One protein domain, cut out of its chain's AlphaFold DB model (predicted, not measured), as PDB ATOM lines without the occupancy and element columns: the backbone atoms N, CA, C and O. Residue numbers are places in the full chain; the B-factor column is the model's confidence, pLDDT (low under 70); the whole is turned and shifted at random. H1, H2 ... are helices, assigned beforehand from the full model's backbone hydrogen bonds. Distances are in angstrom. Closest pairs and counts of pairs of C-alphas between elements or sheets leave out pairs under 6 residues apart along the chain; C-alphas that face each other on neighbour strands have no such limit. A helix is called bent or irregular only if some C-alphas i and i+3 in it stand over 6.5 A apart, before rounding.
ATOM      1  N   ASP A 460      18.751  34.033  41.965       81.88
ATOM      2  CA  ASP A 460      18.665  35.473  42.109       81.88
ATOM      3  C   ASP A 460      19.091  35.985  43.489       81.88
ATOM      4  O   ASP A 460      19.763  37.015  43.600       81.88
ATOM      5  N   ARG A 461      18.737  35.268  44.557       84.19
ATOM      6  CA  ARG A 461      19.169  35.599  45.921       84.19
ATOM      7  C   ARG A 461      20.666  35.379  46.102       84.19
ATOM      8  O   ARG A 461      21.324  36.261  46.655       84.19
ATOM      9  N   ILE A 462      21.196  34.269  45.581       87.44
ATOM     10  CA  ILE A 462      22.627  33.942  45.629       87.44
ATOM     11  C   ILE A 462      23.435  35.075  44.996       87.44
ATOM     12  O   ILE A 462      24.276  35.687  45.654       87.44
ATOM     13  N   TYR A 463      23.118  35.429  43.752       84.06
ATOM     14  CA  TYR A 463      23.810  36.496  43.037       84.06
ATOM     15  C   TYR A 463      23.695  37.843  43.754       84.06
ATOM     16  O   TYR A 463      24.696  38.527  43.944       84.06
ATOM     17  N   ASN A 464      22.496  38.241  44.202       84.44
ATOM     18  CA  ASN A 464      22.314  39.522  44.893       84.44
ATOM     19  C   ASN A 464      23.130  39.597  46.192       84.44
ATOM     20  O   ASN A 464      23.674  40.653  46.527       84.44
ATOM     21  N   ARG A 465      23.228  38.484  46.926       87.94
ATOM     22  CA  ARG A 465      24.070  38.364  48.118       87.94
ATOM     23  C   ARG A 465      25.550  38.493  47.759       87.94
ATOM     24  O   ARG A 465      26.238  39.302  48.384       87.94
ATOM     25  N   LEU A 466      26.022  37.749  46.759       85.69
ATOM     26  CA  LEU A 466      27.416  37.788  46.302       85.69
ATOM     27  C   LEU A 466      27.801  39.172  45.767       85.69
ATOM     28  O   LEU A 466      28.826  39.712  46.177       85.69
ATOM     29  N   ASN A 467      26.950  39.804  44.954       84.69
ATOM     30  CA  ASN A 467      27.171  41.156  44.437       84.69
ATOM     31  C   ASN A 467      27.328  42.170  45.586       84.69
ATOM     32  O   ASN A 467      28.309  42.909  45.638       84.69
ATOM     33  N   LYS A 468      26.430  42.149  46.586       86.06
ATOM     34  CA  LYS A 468      26.549  43.008  47.782       86.06
ATOM     35  C   LYS A 468      27.846  42.760  48.560       86.06
ATOM     36  O   LYS A 468      28.480  43.713  49.014       86.06
ATOM     37  N   GLN A 469      28.242  41.498  48.724       87.06
ATOM     38  CA  GLN A 469      29.485  41.137  49.410       87.06
ATOM     39  C   GLN A 469      30.711  41.648  48.645       87.06
ATOM     40  O   GLN A 469      31.561  42.302  49.251       87.06
ATOM     41  N   LEU A 470      30.763  41.434  47.328       82.75
ATOM     42  CA  LEU A 470      31.840  41.899  46.453       82.75
ATOM     43  C   LEU A 470      31.976  43.424  46.487       82.75
ATOM     44  O   LEU A 470      33.073  43.927  46.731       82.75
ATOM     45  N   LEU A 471      30.870  44.162  46.364       83.25
ATOM     46  CA  LEU A 471      30.865  45.627  46.465       83.25
ATOM     47  C   LEU A 471      31.429  46.124  47.803       83.25
ATOM     48  O   LEU A 471      32.156  47.116  47.842       83.25
ATOM     49  N   SER A 472      31.148  45.421  48.904       85.12
ATOM     50  CA  SER A 472      31.641  45.807  50.234       85.12
ATOM     51  C   SER A 472      33.157  45.625  50.405       85.12
ATOM     52  O   SER A 472      33.785  46.341  51.192       85.12
ATOM     53  N   ILE A 473      33.762  44.685  49.670       84.50
ATOM     54  CA  ILE A 473      35.196  44.372  49.761       84.50
ATOM     55  C   ILE A 473      36.025  45.024  48.652       84.50
ATOM     56  O   ILE A 473      37.236  45.183  48.828       84.50
ATOM     57  N   LEU A 474      35.391  45.445  47.554       79.56
ATOM     58  CA  LEU A 474      36.045  45.984  46.361       79.56
ATOM     59  C   LEU A 474      37.048  47.113  46.665       79.56
ATOM     60  O   LEU A 474      38.197  47.001  46.237       79.56
ATOM     61  N   PRO A 475      36.712  48.132  47.489       80.62
ATOM     62  CA  PRO A 475      37.652  49.214  47.797       80.62
ATOM     63  C   PRO A 475      38.919  48.722  48.516       80.62
ATOM     64  O   PRO A 475      40.016  49.237  48.300       80.62
ATOM     65  N   LYS A 476      38.791  47.693  49.367       80.88
ATOM     66  CA  LYS A 476      39.922  47.084  50.086       80.88
ATOM     67  C   LYS A 476      40.752  46.174  49.182       80.88
ATOM     68  O   LYS A 476      41.965  46.102  49.360       80.88
ATOM     69  N   ALA A 477      40.113  45.474  48.247       75.62
ATOM     70  CA  ALA A 477      40.772  44.590  47.289       75.62
ATOM     71  C   ALA A 477      41.602  45.387  46.266       75.62
ATOM     72  O   ALA A 477      42.772  45.068  46.047       75.62
ATOM     73  N   GLN A 478      41.043  46.482  45.738       72.44
ATOM     74  CA  GLN A 478      41.739  47.412  44.842       72.44
ATOM     75  C   GLN A 478      42.947  48.065  45.530       72.44
ATOM     76  O   GLN A 478      44.030  48.122  44.955       72.44
ATOM     77  N   GLY A 479      42.820  48.446  46.808       74.50
ATOM     78  CA  GLY A 479      43.945  48.946  47.610       74.50
ATOM     79  C   GLY A 479      45.058  47.918  47.879       74.50
ATOM     80  O   GLY A 479      46.140  48.296  48.324       74.50
ATOM     81  N   LYS A 480      44.814  46.627  47.613       80.50
ATOM     82  CA  LYS A 480      45.774  45.521  47.761       80.50
ATOM     83  C   LYS A 480      46.270  44.952  46.421       80.50
ATOM     84  O   LYS A 480      46.949  43.929  46.443       80.50
ATOM     85  N   ASN A 481      45.960  45.584  45.281       75.44
ATOM     86  CA  ASN A 481      46.288  45.080  43.936       75.44
ATOM     87  C   ASN A 481      45.783  43.646  43.662       75.44
ATOM     88  O   ASN A 481      46.409  42.891  42.917       75.44
ATOM     89  N   VAL A 482      44.653  43.246  44.252       74.62
ATOM     90  CA  VAL A 482      44.001  41.982  43.877       74.62
ATOM     91  C   VAL A 482      43.394  42.158  42.484       74.62
ATOM     92  O   VAL A 482      42.616  43.087  42.275       74.62
ATOM     93  N   GLN A 483      43.750  41.293  41.530       68.81
ATOM     94  CA  GLN A 483      43.148  41.305  40.193       68.81
ATOM     95  C   GLN A 483      41.688  40.837  40.268       68.81
ATOM     96  O   GLN A 483      41.413  39.749  40.767       68.81
ATOM     97  N   LEU A 484      40.769  41.665  39.766       68.75
ATOM     98  CA  LEU A 484      39.321  41.404  39.698       68.75
ATOM     99  C   LEU A 484      38.815  41.341  38.244       68.75
ATOM    100  O   LEU A 484      37.627  41.544  37.987       68.75
ATOM    101  N   GLU A 485      39.715  41.099  37.283       71.75
ATOM    102  CA  GLU A 485      39.387  41.079  35.854       71.75
ATOM    103  C   GLU A 485      38.214  40.125  35.569       71.75
ATOM    104  O   GLU A 485      38.200  38.978  36.009       71.75
ATOM    105  N   GLY A 486      37.204  40.615  34.848       70.38
ATOM    106  CA  GLY A 486      36.007  39.848  34.491       70.38
ATOM    107  C   GLY A 486      34.840  40.000  35.469       70.38
ATOM    108  O   GLY A 486      33.724  40.221  35.008       70.38
ATOM    109  N   ILE A 487      35.074  39.987  36.788       70.69
ATOM    110  CA  ILE A 487      34.006  40.110  37.809       70.69
ATOM    111  C   ILE A 487      33.308  41.472  37.711       70.69
ATOM    112  O   ILE A 487      32.085  41.563  37.813       70.69
ATOM    113  N   GLU A 488      34.074  42.529  37.427       72.25
ATOM    114  CA  GLU A 488      33.563  43.894  37.238       72.25
ATOM    115  C   GLU A 488      32.492  43.987  36.141       72.25
ATOM    116  O   GLU A 488      31.593  44.820  36.230       72.25
ATOM    117  N   ASN A 489      32.529  43.098  35.140       71.81
ATOM    118  CA  ASN A 489      31.535  43.071  34.068       71.81
ATOM    119  C   ASN A 489      30.162  42.617  34.547       71.81
ATOM    120  O   ASN A 489      29.188  42.787  33.817       71.81
ATOM    121  N   TYR A 490      30.076  41.999  35.716       67.75
ATOM    122  CA  TYR A 490      28.840  41.465  36.250       67.75
ATOM    123  C   TYR A 490      28.312  42.307  37.406       67.75
ATOM    124  O   TYR A 490      27.108  42.294  37.616       67.75
ATOM    125  N   LEU A 491      29.143  43.086  38.101       71.69
ATOM    126  CA  LEU A 491      28.694  43.943  39.204       71.69
ATOM    127  C   LEU A 491      27.603  44.932  38.754       71.69
ATOM    128  O   LEU A 491      27.669  45.514  37.672       71.69
ATOM    129  N   ASP A 492      26.584  45.111  39.597       66.25
ATOM    130  CA  ASP A 492      25.464  46.054  39.406       66.25
ATOM    131  C   ASP A 492      24.614  45.864  38.139       66.25
ATOM    132  O   ASP A 492      23.771  46.706  37.799       66.25
ATOM    133  N   LYS A 493      24.752  44.728  37.449       66.25
ATOM    134  CA  LYS A 493      23.803  44.364  36.399       66.25
ATOM    135  C   LYS A 493      22.468  43.967  37.021       66.25
ATOM    136  O   LYS A 493      22.397  43.240  38.009       66.25
ATOM    137  N   ASN A 494      21.376  44.437  36.414       64.25
ATOM    138  CA  ASN A 494      20.046  43.967  36.786       64.25
ATOM    139  C   ASN A 494      19.958  42.472  36.462       64.25
ATOM    140  O   ASN A 494      19.936  42.085  35.294       64.25
ATOM    141  N   ILE A 495      19.895  41.658  37.508       64.44
ATOM    142  CA  ILE A 495      19.936  40.204  37.429       64.44
ATOM    143  C   ILE A 495      18.814  39.596  36.581       64.44
ATOM    144  O   ILE A 495      19.016  38.577  35.925       64.44
ATOM    145  N   GLY A 496      17.650  40.252  36.513       63.09
ATOM    146  CA  GLY A 496      16.538  39.825  35.661       63.09
ATOM    147  C   GLY A 496      16.839  39.939  34.163       63.09
ATOM    148  O   GLY A 496      16.052  39.470  33.350       63.09
ATOM    149  N   LYS A 497      17.962  40.571  33.790       67.19
ATOM    150  CA  LYS A 497      18.431  40.722  32.406       67.19
ATOM    151  C   LYS A 497      19.624  39.831  32.057       67.19
ATOM    152  O   LYS A 497      20.047  39.853  30.906       67.19
ATOM    153  N   LEU A 498      20.198  39.121  33.029       69.06
ATOM    154  CA  LEU A 498      21.282  38.174  32.774       69.06
ATOM    155  C   LEU A 498      20.690  36.828  32.366       69.06
ATOM    156  O   LEU A 498      19.782  36.321  33.027       69.06
ATOM    157  N   GLU A 499      21.229  36.242  31.303       76.38
ATOM    158  CA  GLU A 499      20.920  34.861  30.947       76.38
ATOM    159  C   GLU A 499      21.435  33.921  32.045       76.38
ATOM    160  O   GLU A 499      22.431  34.208  32.711       76.38
ATOM    161  N   THR A 500      20.797  32.762  32.234       71.19
ATOM    162  CA  THR A 500      21.207  31.785  33.264       71.19
ATOM    163  C   THR A 500      22.683  31.406  33.148       71.19
ATOM    164  O   THR A 500      23.351  31.222  34.159       71.19
ATOM    165  N   LYS A 501      23.209  31.330  31.922       77.75
ATOM    166  CA  LYS A 501      24.629  31.066  31.677       77.75
ATOM    167  C   LYS A 501      25.522  32.149  32.290       77.75
ATOM    168  O   LYS A 501      26.485  31.811  32.963       77.75
ATOM    169  N   ASP A 502      25.175  33.416  32.091       73.25
ATOM    170  CA  ASP A 502      25.946  34.551  32.606       73.25
ATOM    171  C   ASP A 502      25.875  34.615  34.139       73.25
ATOM    172  O   ASP A 502      26.840  34.999  34.788       73.25
ATOM    173  N   LYS A 503      24.745  34.192  34.727       71.69
ATOM    174  CA  LYS A 503      24.599  34.047  36.186       71.69
ATOM    175  C   LYS A 503      25.456  32.923  36.769       71.69
ATOM    176  O   LYS A 503      25.812  33.016  37.932       71.69
ATOM    177  N   ILE A 504      25.710  31.857  36.004       73.00
ATOM    178  CA  ILE A 504      26.572  30.731  36.409       73.00
ATOM    179  C   ILE A 504      28.056  31.082  36.227       73.00
ATOM    180  O   ILE A 504      28.898  30.565  36.951       73.00
ATOM    181  N   GLU A 505      28.386  31.904  35.226       74.69
ATOM    182  CA  GLU A 505      29.760  32.346  34.966       74.69
ATOM    183  C   GLU A 505      30.269  33.359  36.008       74.69
ATOM    184  O   GLU A 505      31.465  33.371  36.297       74.69
ATOM    185  N   PHE A 506      29.371  34.188  36.550       71.50
ATOM    186  CA  PHE A 506      29.630  35.090  37.676       71.50
ATOM    187  C   PHE A 506      29.790  34.339  38.999       71.50
ATOM    188  O   PHE A 506      30.747  34.677  39.737       71.50
TER     189      PHE A 506
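Overview. This is residues 460 to 506 of the 506 residues of an uncharacterized protein of Fischerella thermalis CCMEE 5205 (UniProt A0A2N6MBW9). One long kinked helix, H1, makes the longest axis, and a long loop, residues 479 to 499, folds back along it to a short helix, H2, near the beginning of H1. The far end, residues 475 to 481, of which 475 to 478 belong to H1, sticks out. The printed part has 47 residues with two named helices, H1 then H2, and no named strand: all helix. It is only just compact, close to loose, with a radius of gyration of the C-alphas of 11.2 A, and elongated, spanning 32 by 18 by 13 A.

Along the chain. H1, residues 460 to 478, begins at C-alpha 460 (18.665, 35.473, 42.109) and is 26.1 A long. It is irregular, with C-alphas 472 and 475 7.3 A apart, and has a kink of 42 degrees near residue 472. H2, residues 500 to 505, is 8.7 A long and ends at C-alpha 505 (29.760, 32.346, 34.966).

Arrangement. H1 and H2 are close but not clearly touching; their closest C-alphas, of Tyr 463 and Lys 503, are 7.3 A apart. They run the same way at a shallow tilt of 31 degrees. Every O i to N i+4 pair is within hydrogen-bond range in H2, and 13 of 15 in H1.

Size, cuts and confidence. The C-alphas farthest apart, of Lys 480 and Gly 496, are 32.1 A apart. The printed part has no cut, and the link from H1 to H2 is long, 21 residues. Mean pLDDT of the printed part is 75.9; residues 483 to 484, 490 and 492 to 498 are under 70.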